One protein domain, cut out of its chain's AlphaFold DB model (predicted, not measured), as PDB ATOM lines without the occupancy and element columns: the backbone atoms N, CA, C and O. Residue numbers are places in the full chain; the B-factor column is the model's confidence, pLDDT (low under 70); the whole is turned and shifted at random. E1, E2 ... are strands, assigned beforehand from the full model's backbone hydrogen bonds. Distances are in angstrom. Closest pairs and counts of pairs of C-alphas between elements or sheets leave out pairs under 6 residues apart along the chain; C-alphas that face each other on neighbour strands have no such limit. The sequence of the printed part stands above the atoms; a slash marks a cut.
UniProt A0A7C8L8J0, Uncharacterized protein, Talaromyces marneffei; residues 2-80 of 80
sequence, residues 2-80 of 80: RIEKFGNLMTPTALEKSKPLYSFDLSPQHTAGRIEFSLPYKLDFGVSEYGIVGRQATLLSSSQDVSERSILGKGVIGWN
ATOM      1  N   ARG A   2     -24.909  12.200 -29.909       90.31
ATOM      2  CA  ARG A   2     -25.889  12.364 -28.827       90.31
ATOM      3  C   ARG A   2     -25.274  12.014 -27.473       90.31
ATOM      4  O   ARG A   2     -24.385  11.166 -27.419       90.31
ATOM      5  N   ILE A   3     -25.721  12.682 -26.415       91.81
ATOM      6  CA  ILE A   3     -25.347  12.412 -25.022       91.81
ATOM      7  C   ILE A   3     -26.608  11.978 -24.288       91.81
ATOM      8  O   ILE A   3     -27.619  12.681 -24.284       91.81
ATOM      9  N   GLU A   4     -26.541  10.809 -23.676       91.44
ATOM     10  CA  GLU A   4     -27.674  10.149 -23.044       91.44
ATOM     11  C   GLU A   4     -27.864  10.628 -21.614       91.44
ATOM     12  O   GLU A   4     -26.946  11.170 -21.000       91.44
ATOM     13  N   LYS A   5     -29.054  10.416 -21.041       87.25
ATOM     14  CA  LYS A   5     -29.295  10.788 -19.641       87.25
ATOM     15  C   LYS A   5     -28.432   9.971 -18.667       87.25
ATOM     16  O   LYS A   5     -28.069  10.483 -17.615       87.25
ATOM     17  N   PHE A   6     -28.083   8.738 -19.034       84.12
ATOM     18  CA  PHE A   6     -27.385   7.786 -18.173       84.12
ATOM     19  C   PHE A   6     -26.123   7.227 -18.845       84.12
ATOM     20  O   PHE A   6     -26.060   7.090 -20.066       84.12
ATOM     21  N   GLY A   7     -25.120   6.870 -18.042       79.50
ATOM     22  CA  GLY A   7     -23.877   6.218 -18.476       79.50
ATOM     23  C   GLY A   7     -23.981   4.702 -18.603       79.50
ATOM     24  O   GLY A   7     -23.138   3.996 -18.061       79.50
ATOM     25  N   ASN A   8     -25.025   4.182 -19.251       79.38
ATOM     26  CA  ASN A   8     -25.243   2.738 -19.344       79.38
ATOM     27  C   ASN A   8     -24.929   2.195 -20.744       79.38
ATOM     28  O   ASN A   8     -25.757   2.288 -21.645       79.38
ATOM     29  N   LEU A   9     -23.771   1.545 -20.880       70.44
ATOM     30  CA  LEU A   9     -23.333   0.908 -22.126       70.44
ATOM     31  C   LEU A   9     -24.054  -0.423 -22.429       70.44
ATOM     32  O   LEU A   9     -23.961  -0.923 -23.549       70.44
ATOM     33  N   MET A  10     -24.761  -1.010 -21.454       64.94
ATOM     34  CA  MET A  10     -25.201  -2.415 -21.468       64.94
ATOM     35  C   MET A  10     -26.557  -2.680 -22.143       64.94
ATOM     36  O   MET A  10     -27.034  -3.807 -22.094       64.94
ATOM     37  N   THR A  11     -27.212  -1.712 -22.791       56.09
ATOM     38  CA  THR A  11     -28.517  -1.985 -23.434       56.09
ATOM     39  C   THR A  11     -28.701  -1.276 -24.782       56.09
ATOM     40  O   THR A  11     -28.856  -0.059 -24.823       56.09
ATOM     41  N   PRO A  12     -28.759  -2.016 -25.909       53.88
ATOM     42  CA  PRO A  12     -29.174  -1.471 -27.206       53.88
ATOM     43  C   PRO A  12     -30.628  -0.973 -27.192       53.88
ATOM     44  O   PRO A  12     -30.943   0.044 -27.794       53.88
ATOM     45  N   THR A  13     -31.499  -1.667 -26.456       50.91
ATOM     46  CA  THR A  13     -32.964  -1.524 -26.507       50.91
ATOM     47  C   THR A  13     -33.545  -0.448 -25.586       50.91
ATOM     48  O   THR A  13     -34.682  -0.025 -25.784       50.91
ATOM     49  N   ALA A  14     -32.799   0.022 -24.580       46.03
ATOM     50  CA  ALA A  14     -33.255   1.097 -23.690       46.03
ATOM     51  C   ALA A  14     -32.963   2.498 -24.261       46.03
ATOM     52  O   ALA A  14     -33.733   3.432 -24.036       46.03
ATOM     53  N   LEU A  15     -31.889   2.624 -25.049       51.91
ATOM     54  CA  LEU A  15     -31.444   3.870 -25.686       51.91
ATOM     55  C   LEU A  15     -32.408   4.392 -26.759       51.91
ATOM     56  O   LEU A  15     -32.436   5.590 -27.019       51.91
ATOM     57  N   GLU A  16     -33.222   3.524 -27.361       54.47
ATOM     58  CA  GLU A  16     -34.272   3.938 -28.302       54.47
ATOM     59  C   GLU A  16     -35.504   4.526 -27.605       54.47
ATOM     60  O   GLU A  16     -36.268   5.263 -28.224       54.47
ATOM     61  N   LYS A  17     -35.709   4.233 -26.312       59.38
ATOM     62  CA  LYS A  17     -36.912   4.663 -25.579       59.38
ATOM     63  C   LYS A  17     -36.740   5.976 -24.823       59.38
ATOM     64  O   LYS A  17     -37.736   6.649 -24.569       59.38
ATOM     65  N   SER A  18     -35.519   6.360 -24.452       69.31
ATOM     66  CA  SER A  18     -35.275   7.625 -23.754       69.31
ATOM     67  C   SER A  18     -34.752   8.698 -24.699       69.31
ATOM     68  O   SER A  18     -33.767   8.482 -25.399       69.31
ATOM     69  N   LYS A  19     -35.361   9.888 -24.667       84.19
ATOM     70  CA  LYS A  19     -34.833  11.061 -25.373       84.19
ATOM     71  C   LYS A  19     -33.426  11.394 -24.837       84.19
ATOM     72  O   LYS A  19     -33.276  11.480 -23.613       84.19
ATOM     73  N   PRO A  20     -32.421  11.610 -25.707       89.50
ATOM     74  CA  PRO A  20     -31.088  11.997 -25.257       89.50
ATOM     75  C   PRO A  20     -31.139  13.360 -24.556       89.50
ATOM     76  O   PRO A  20     -31.979  14.202 -24.884       89.50
ATOM     77  N   LEU A  21     -30.221  13.590 -23.613       91.25
ATOM     78  CA  LEU A  21     -30.078  14.894 -22.959       91.25
ATOM     79  C   LEU A  21     -29.628  15.948 -23.976       91.25
ATOM     80  O   LEU A  21     -30.174  17.048 -24.013       91.25
ATOM     81  N   TYR A  22     -28.668  15.580 -24.824       91.75
ATOM     82  CA  TYR A  22     -28.178  16.432 -25.897       91.75
ATOM     83  C   TYR A  22     -28.101  15.672 -27.212       91.75
ATOM     84  O   TYR A  22     -27.717  14.503 -27.252       91.75
ATOM     85  N   SER A  23     -28.420  16.357 -28.305       90.25
ATOM     86  CA  SER A  23     -28.214  15.864 -29.663       90.25
ATOM     87  C   SER A  23     -27.603  16.979 -30.493       90.25
ATOM     88  O   SER A  23     -28.125  18.090 -30.541       90.25
ATOM     89  N   PHE A  24     -26.496  16.658 -31.142       88.69
ATOM     90  CA  PHE A  24     -25.704  17.557 -31.960       88.69
ATOM     91  C   PHE A  24     -25.618  16.991 -33.363       88.69
ATOM     92  O   PHE A  24     -25.244  15.822 -33.537       88.69
ATOM     93  N   ASP A  25     -25.919  17.824 -34.348       86.50
ATOM     94  CA  ASP A  25     -25.423  17.583 -35.690       86.50
ATOM     95  C   ASP A  25     -23.978  18.072 -35.747       86.50
ATOM     96  O   ASP A  25     -23.677  19.178 -35.292       86.50
ATOM     97  N   LEU A  26     -23.071  17.202 -36.178       81.94
ATOM     98  CA  LEU A  26     -21.646  17.496 -36.154       81.94
ATOM     99  C   LEU A  26     -21.168  17.726 -37.579       81.94
ATOM    100  O   LEU A  26     -21.290  16.837 -38.417       81.94
ATOM    101  N   SER A  27     -20.534  18.873 -37.799       80.88
ATOM    102  CA  SER A  27     -19.753  19.168 -39.002       80.88
ATOM    103  C   SER A  27     -18.270  19.108 -38.633       80.88
ATOM    104  O   SER A  27     -17.681  20.149 -38.326       80.88
ATOM    105  N   PRO A  28     -17.677  17.904 -38.538       76.56
ATOM    106  CA  PRO A  28     -16.314  17.754 -38.058       76.56
ATOM    107  C   PRO A  28     -15.322  18.409 -39.016       76.56
ATOM    108  O   PRO A  28     -15.410  18.251 -40.234       76.56
ATOM    109  N   GLN A  29     -14.346  19.116 -38.456       79.00
ATOM    110  CA  GLN A  29     -13.161  19.513 -39.202       79.00
ATOM    111  C   GLN A  29     -12.191  18.334 -39.179       79.00
ATOM    112  O   GLN A  29     -11.865  17.798 -38.117       79.00
ATOM    113  N   HIS A  30     -11.785  17.878 -40.361       67.00
ATOM    114  CA  HIS A  30     -10.880  16.745 -40.482       67.00
ATOM    115  C   HIS A  30      -9.436  17.225 -40.378       67.00
ATOM    116  O   HIS A  30      -8.884  17.766 -41.334       67.00
ATOM    117  N   THR A  31      -8.811  16.955 -39.235       65.56
ATOM    118  CA  THR A  31      -7.383  17.202 -39.028       65.56
ATOM    119  C   THR A  31      -6.729  15.886 -38.629       65.56
ATOM    120  O   THR A  31      -6.970  15.383 -37.538       65.56
ATOM    121  N   ALA A  32      -5.953  15.296 -39.546       64.94
ATOM    122  CA  ALA A  32      -5.054  14.151 -39.338       64.94
ATOM    123  C   ALA A  32      -5.437  13.189 -38.182       64.94
ATOM    124  O   ALA A  32      -4.804  13.176 -37.129       64.94
ATOM    125  N   GLY A  33      -6.483  12.378 -38.378       75.19
ATOM    126  CA  GLY A  33      -6.882  11.326 -37.427       75.19
ATOM    127  C   GLY A  33      -7.621  11.801 -36.170       75.19
ATOM    128  O   GLY A  33      -7.974  10.974 -35.330       75.19
ATOM    129  N   ARG A  34      -7.894  13.103 -36.034       76.44
ATOM    130  CA  ARG A  34      -8.705  13.680 -34.957       76.44
ATOM    131  C   ARG A  34     -10.006  14.227 -35.524       76.44
ATOM    132  O   ARG A  34     -10.055  14.749 -36.637       76.44
ATOM    133  N   ILE A  35     -11.065  14.071 -34.739       77.12
ATOM    134  CA  ILE A  35     -12.377  14.639 -35.022       77.12
ATOM    135  C   ILE A  35     -12.567  15.778 -34.032       77.12
ATOM    136  O   ILE A  35     -12.692  15.542 -32.831       77.12
ATOM    137  N   GLU A  36     -12.584  16.999 -34.548       84.31
ATOM    138  CA  GLU A  36     -12.820  18.206 -33.763       84.31
ATOM    139  C   GLU A  36     -14.061  18.918 -34.302       84.31
ATOM    140  O   GLU A  36     -14.291  18.993 -35.513       84.31
ATOM    141  N   PHE A  37     -14.904  19.400 -33.396       85.00
ATOM    142  CA  PHE A  37     -16.128  20.118 -33.728       85.00
ATOM    143  C   PHE A  37     -16.470  21.109 -32.623       85.00
ATOM    144  O   PHE A  37     -16.285  20.837 -31.435       85.00
ATOM    145  N   SER A  38     -17.023  22.247 -33.025       86.12
ATOM    146  CA  SER A  38     -17.578  23.229 -32.100       86.12
ATOM    147  C   SER A  38     -19.011  22.856 -31.753       86.12
ATOM    148  O   SER A  38     -19.803  22.501 -32.625       86.12
ATOM    149  N   LEU A  39     -19.357  22.960 -30.473       86.62
ATOM    150  CA  LEU A  39     -20.728  22.763 -30.024       86.62
ATOM    151  C   LEU A  39     -21.509  24.082 -30.084       86.62
ATOM    152  O   LEU A  39     -20.940  25.137 -29.799       86.62
ATOM    153  N   PRO A  40     -22.816  24.040 -30.401       84.00
ATOM    154  CA  PRO A  40     -23.652  25.238 -30.489       84.00
ATOM    155  C   PRO A  40     -23.890  25.922 -29.132       84.00
ATOM    156  O   PRO A  40     -24.322  27.069 -29.090       84.00
ATOM    157  N   TYR A  41     -23.627  25.233 -28.021       84.81
ATOM    158  CA  TYR A  41     -23.735  25.767 -26.667       84.81
ATOM    159  C   TYR A  41     -22.715  25.108 -25.740       84.81
ATOM    160  O   TYR A  41     -22.241  23.995 -25.985       84.81
ATOM    161  N   LYS A  42     -22.388  25.810 -24.650       88.50
ATOM    162  CA  LYS A  42     -21.494  25.308 -23.608       88.50
ATOM    163  C   LYS A  42     -22.174  24.164 -22.855       88.50
ATOM    164  O   LYS A  42     -23.324  24.292 -22.444       88.50
ATOM    165  N   LEU A  43     -21.451  23.066 -22.673       90.50
ATOM    166  CA  LEU A  43     -21.905  21.947 -21.856       90.50
ATOM    167  C   LEU A  43     -21.613  22.197 -20.375       90.50
ATOM    168  O   LEU A  43     -20.597  22.806 -20.029       90.50
ATOM    169  N   ASP A  44     -22.507  21.711 -19.518       92.38
ATOM    170  CA  ASP A  44     -22.282  21.649 -18.078       92.38
ATOM    171  C   ASP A  44     -21.471  20.389 -17.741       92.38
ATOM    172  O   ASP A  44     -21.811  19.283 -18.164       92.38
ATOM    173  N   PHE A  45     -20.393  20.561 -16.979       90.31
ATOM    174  CA  PHE A  45     -19.530  19.474 -16.509       90.31
ATOM    175  C   PHE A  45     -19.722  19.175 -15.012       90.31
ATOM    176  O   PHE A  45     -19.065  18.284 -14.481       90.31
ATOM    177  N   GLY A  46     -20.591  19.915 -14.318       86.44
ATOM    178  CA  GLY A  46     -20.872  19.736 -12.898       86.44
ATOM    179  C   GLY A  46     -21.827  18.580 -12.592       86.44
ATOM    180  O   GLY A  46     -22.273  17.841 -13.470       86.44
ATOM    181  N   VAL A  47     -22.169  18.438 -11.308       80.56
ATOM    182  CA  VAL A  47     -23.187  17.489 -10.836       80.56
ATOM    183  C   VAL A  47     -24.550  18.175 -10.886       80.56
ATOM    184  O   VAL A  47     -24.972  18.827  -9.934       80.56
ATOM    185  N   SER A  48     -25.225  18.061 -12.026       87.38
ATOM    186  CA  SER A  48     -26.564  18.614 -12.242       87.38
ATOM    187  C   SER A  48     -27.393  17.702 -13.150       87.38
ATOM    188  O   SER A  48     -26.879  16.758 -13.759       87.38
ATOM    189  N   GLU A  49     -28.686  18.000 -13.304       87.06
ATOM    190  CA  GLU A  49     -29.536  17.300 -14.275       87.06
ATOM    191  C   GLU A  49     -29.074  17.490 -15.732       87.06
ATOM    192  O   GLU A  49     -29.380  16.645 -16.582       87.06
ATOM    193  N   TYR A  50     -28.267  18.523 -15.994       90.81
ATOM    194  CA  TYR A  50     -27.698  18.876 -17.298       90.81
ATOM    195  C   TYR A  50     -26.208  18.508 -17.432       90.81
ATOM    196  O   TYR A  50     -25.676  18.489 -18.540       90.81
ATOM    197  N   GLY A  51     -25.540  18.177 -16.325       92.62
ATOM    198  CA  GLY A  51     -24.121  17.838 -16.286       92.62
ATOM    199  C   GLY A  51     -23.805  16.552 -17.043       92.62
ATOM    200  O   GLY A  51     -24.471  15.544 -16.826       92.62
ATOM    201  N   ILE A  52     -22.802  16.553 -17.924       93.12
ATOM    202  CA  ILE A  52     -22.547  15.440 -18.866       93.12
ATOM    203  C   ILE A  52     -21.584  14.361 -18.355       93.12
ATOM    204  O   ILE A  52     -21.477  13.298 -18.966       93.12
ATOM    205  N   VAL A  53     -20.848  14.630 -17.278       93.69
ATOM    206  CA  VAL A  53     -19.808  13.724 -16.769       93.69
ATOM    207  C   VAL A  53     -20.450  12.432 -16.261       93.69
ATOM    208  O   VAL A  53     -21.502  12.448 -15.625       93.69
ATOM    209  N   GLY A  54     -19.842  11.292 -16.590       91.19
ATOM    210  CA  GLY A  54     -20.364   9.961 -16.285       91.19
ATOM    211  C   GLY A  54     -21.499   9.500 -17.204       91.19
ATOM    212  O   GLY A  54     -22.017   8.402 -17.014       91.19
ATOM    213  N   ARG A  55     -21.896  10.291 -18.211       91.75
ATOM    214  CA  ARG A  55     -22.954   9.919 -19.164       91.75
ATOM    215  C   ARG A  55     -22.397   9.284 -20.428       91.75
ATOM    216  O   ARG A  55     -21.238   9.488 -20.789       91.75
ATOM    217  N   GLN A  56     -23.239   8.518 -21.116       92.31
ATOM    218  CA  GLN A  56     -22.868   7.912 -22.387       92.31
ATOM    219  C   GLN A  56     -22.932   8.951 -23.508       92.31
ATOM    220  O   GLN A  56     -23.950   9.612 -23.698       92.31
ATOM    221  N   ALA A  57     -21.872   9.021 -24.304       91.12
ATOM    222  CA  ALA A  57     -21.861   9.653 -25.610       91.12
ATOM    223  C   ALA A  57     -21.950   8.588 -26.711       91.12
ATOM    224  O   ALA A  57     -21.248   7.576 -26.672       91.12
ATOM    225  N   THR A  58     -22.787   8.843 -27.714       90.56
ATOM    226  CA  THR A  58     -22.934   8.001 -28.906       90.56
ATOM    227  C   THR A  58     -22.629   8.822 -30.158       90.56
ATOM    228  O   THR A  58     -23.239   9.872 -30.408       90.56
ATOM    229  N   LEU A  59     -21.702   8.327 -30.972       88.88
ATOM    230  CA  LEU A  59     -21.417   8.831 -32.311       88.88
ATOM    231  C   LEU A  59     -22.216   8.033 -33.338       88.88
ATOM    232  O   LEU A  59     -22.339   6.814 -33.242       88.88
ATOM    233  N   LEU A  60     -22.770   8.742 -34.314       88.06
ATOM    234  CA  LEU A  60     -23.643   8.190 -35.345       88.06
ATOM    235  C   LEU A  60     -23.159   8.667 -36.704       88.06
ATOM    236  O   LEU A  60     -22.620   9.773 -36.792       88.06
ATOM    237  N   SER A  61     -23.383   7.861 -37.736       85.94
ATOM    238  CA  SER A  61     -23.154   8.277 -39.113       85.94
ATOM    239  C   SER A  61     -24.064   9.447 -39.476       85.94
ATOM    240  O   SER A  61     -25.192   9.570 -38.982       85.94
ATOM    241  N   SER A  62     -23.555  10.321 -40.341       79.81
ATOM    242  CA  SER A  62     -24.379  11.342 -40.974       79.81
ATOM    243  C   SER A  62     -25.196  10.665 -42.072       79.81
ATOM    244  O   SER A  62     -24.651  10.272 -43.099       79.81
ATOM    245  N   SER A  63     -26.487  10.461 -41.817       75.94
ATOM    246  CA  SER A  63     -27.481  10.149 -42.845       75.94
ATOM    247  C   SER A  63     -28.693  11.056 -42.653       75.94
ATOM    248  O   SER A  63     -29.076  11.382 -41.514       75.94
ATOM    249  N   GLN A  64     -29.258  11.489 -43.783       71.81
ATOM    250  CA  GLN A  64     -30.515  12.231 -43.826       71.81
ATOM    251  C   GLN A  64     -31.681  11.348 -43.378       71.81
ATOM    252  O   GLN A  64     -32.597  11.846 -42.724       71.81
ATOM    253  N   ASP A  65     -31.604  10.043 -43.643       74.50
ATOM    254  CA  ASP A  65     -32.551   9.075 -43.117       74.50
ATOM    255  C   ASP A  65     -32.119   8.622 -41.716       74.50
ATOM    256  O   ASP A  65     -31.028   8.090 -41.497       74.50
ATOM    257  N   VAL A  66     -32.990   8.851 -40.733       69.81
ATOM    258  CA  VAL A  66     -32.760   8.454 -39.340       69.81
ATOM    259  C   VAL A  66     -32.679   6.931 -39.202       69.81
ATOM    260  O   VAL A  66     -31.937   6.458 -38.342       69.81
ATOM    261  N   SER A  67     -33.391   6.182 -40.047       72.19
ATOM    262  CA  SER A  67     -33.389   4.715 -40.056       72.19
ATOM    263  C   SER A  67     -32.070   4.117 -40.557       72.19
ATOM    264  O   SER A  67     -31.725   2.998 -40.188       72.19
ATOM    265  N   GLU A  68     -31.280   4.892 -41.301       77.00
ATOM    266  CA  GLU A  68     -29.971   4.484 -41.822       77.00
ATOM    267  C   GLU A  68     -28.797   4.941 -40.942       77.00
ATOM    268  O   GLU A  68     -27.629   4.636 -41.215       77.00
ATOM    269  N   ARG A  69     -29.067   5.687 -39.863       81.00
ATOM    270  CA  ARG A  69     -28.014   6.139 -38.946       81.00
ATOM    271  C   ARG A  69     -27.435   4.955 -38.187       81.00
ATOM    272  O   ARG A  69     -28.058   4.393 -37.292       81.00
ATOM    273  N   SER A  70     -26.185   4.643 -38.489       84.44
ATOM    274  CA  SER A  70     -25.425   3.588 -37.828       84.44
ATOM    275  C   SER A  70     -24.604   4.156 -36.675       84.44
ATOM    276  O   SER A  70     -24.107   5.281 -36.741       84.44
ATOM    277  N   ILE A  71     -24.441   3.383 -35.602       87.44
ATOM    278  CA  ILE A  71     -23.574   3.760 -34.480       87.44
ATOM    279  C   ILE A  71     -22.115   3.585 -34.904       87.44
ATOM    280  O   ILE A  71     -21.684   2.476 -35.197       87.44
ATOM    281  N   LEU A  72     -21.356   4.681 -34.882       86.88
ATOM    282  CA  LEU A  72     -19.918   4.682 -35.161       86.88
ATOM    283  C   LEU A  72     -19.086   4.401 -33.906       86.88
ATOM    284  O   LEU A  72     -17.980   3.883 -33.996       86.88
ATOM    285  N   GLY A  73     -19.607   4.752 -32.727       87.94
ATOM    286  CA  GLY A  73     -18.912   4.538 -31.463       87.94
ATOM    287  C   GLY A  73     -19.744   4.939 -30.250       87.94
ATOM    288  O   GLY A  73     -20.663   5.757 -30.349       87.94
ATOM    289  N   LYS A  74     -19.411   4.359 -29.096       90.44
ATOM    290  CA  LYS A  74     -19.996   4.676 -27.788       90.44
ATOM    291  C   LYS A  74     -18.894   4.795 -26.745       90.44
ATOM    292  O   LYS A  74     -17.906   4.070 -26.812       90.44
ATOM    293  N   GLY A  75     -19.092   5.663 -25.764       91.69
ATOM    294  CA  GLY A  75     -18.181   5.803 -24.634       91.69
ATOM    295  C   GLY A  75     -18.817   6.567 -23.484       91.69
ATOM    296  O   GLY A  75     -19.864   7.189 -23.656       91.69
ATOM    297  N   VAL A  76     -18.193   6.509 -22.312       92.12
ATOM    298  CA  VAL A  76     -18.595   7.304 -21.145       92.12
ATOM    299  C   VAL A  76     -17.721   8.550 -21.069       92.12
ATOM    300  O   VAL A  76     -16.508   8.474 -21.258       92.12
ATOM    301  N   ILE A  77     -18.339   9.699 -20.800       92.31
ATOM    302  CA  ILE A  77     -17.632  10.970 -20.638       92.31
ATOM    303  C   ILE A  77     -16.937  10.965 -19.274       92.31
ATOM    304  O   ILE A  77     -17.593  11.032 -18.236       92.31
ATOM    305  N   GLY A  78     -15.611  10.859 -19.286       90.19
ATOM    306  CA  GLY A  78     -14.777  10.968 -18.093       90.19
ATOM    307  C   GLY A  78     -14.486  12.418 -17.710       90.19
ATOM    308  O   GLY A  78     -14.624  13.332 -18.523       90.19
ATOM    309  N   TRP A  79     -14.061  12.606 -16.466       85.44
ATOM    310  CA  TRP A  79     -13.394  13.829 -16.030       85.44
ATOM    311  C   TRP A  79     -11.905  13.733 -16.385       85.44
ATOM    312  O   TRP A  79     -11.325  12.656 -16.233       85.44
ATOM    313  N   ASN A  80     -11.311  14.826 -16.869       71.25
ATOM    314  CA  ASN A  80      -9.870  14.952 -17.112       71.25
ATOM    315  C   ASN A  80      -9.316  16.032 -16.184       71.25
ATOM    316  O   ASN A  80      -9.922  17.128 -16.176       71.25
TER     317      ASN A  80
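This is residues 2 to 80 of the 80 residues of an uncharacterized protein of Talaromyces marneffei (UniProt A0A7C8L8J0). This model has little regular structure: two small hairpins, E1 with E2 and the longer E3 with E4, amid long loops. Residues 2 to 28 lead into the first hairpin, and residues 37 to 55 join the two. The 79 printed residues hold no named helix and four strands, all strand in class, with under half in named elements. Compact, with radius of gyration of the C-alphas 13.1 A, it spans 32 by 29 by 20 A.

E1, residues 29 to 31, and E2, residues 34 to 36, form an antiparallel hairpin; N 29 and O 36 are within hydrogen-bond range at 2.9 A. E3, residues 56 to 60, and E4, residues 71 to 76, form another, with N 57 and O 75 at 2.8 A. E1 and E2 are apart from E3 and E4.

E3 measures 13.0 A, E4 14.7 A, E1 and E2 6.2 A each. C-alpha 29 stands at (-13.161, 19.513, -39.202), C-alpha 76 at (-18.595, 7.304, -21.145).

The printed part has no cut. The link E2 to E3 is long. Residues 10 to 18, 30 to 32 and 66 have pLDDT under 70.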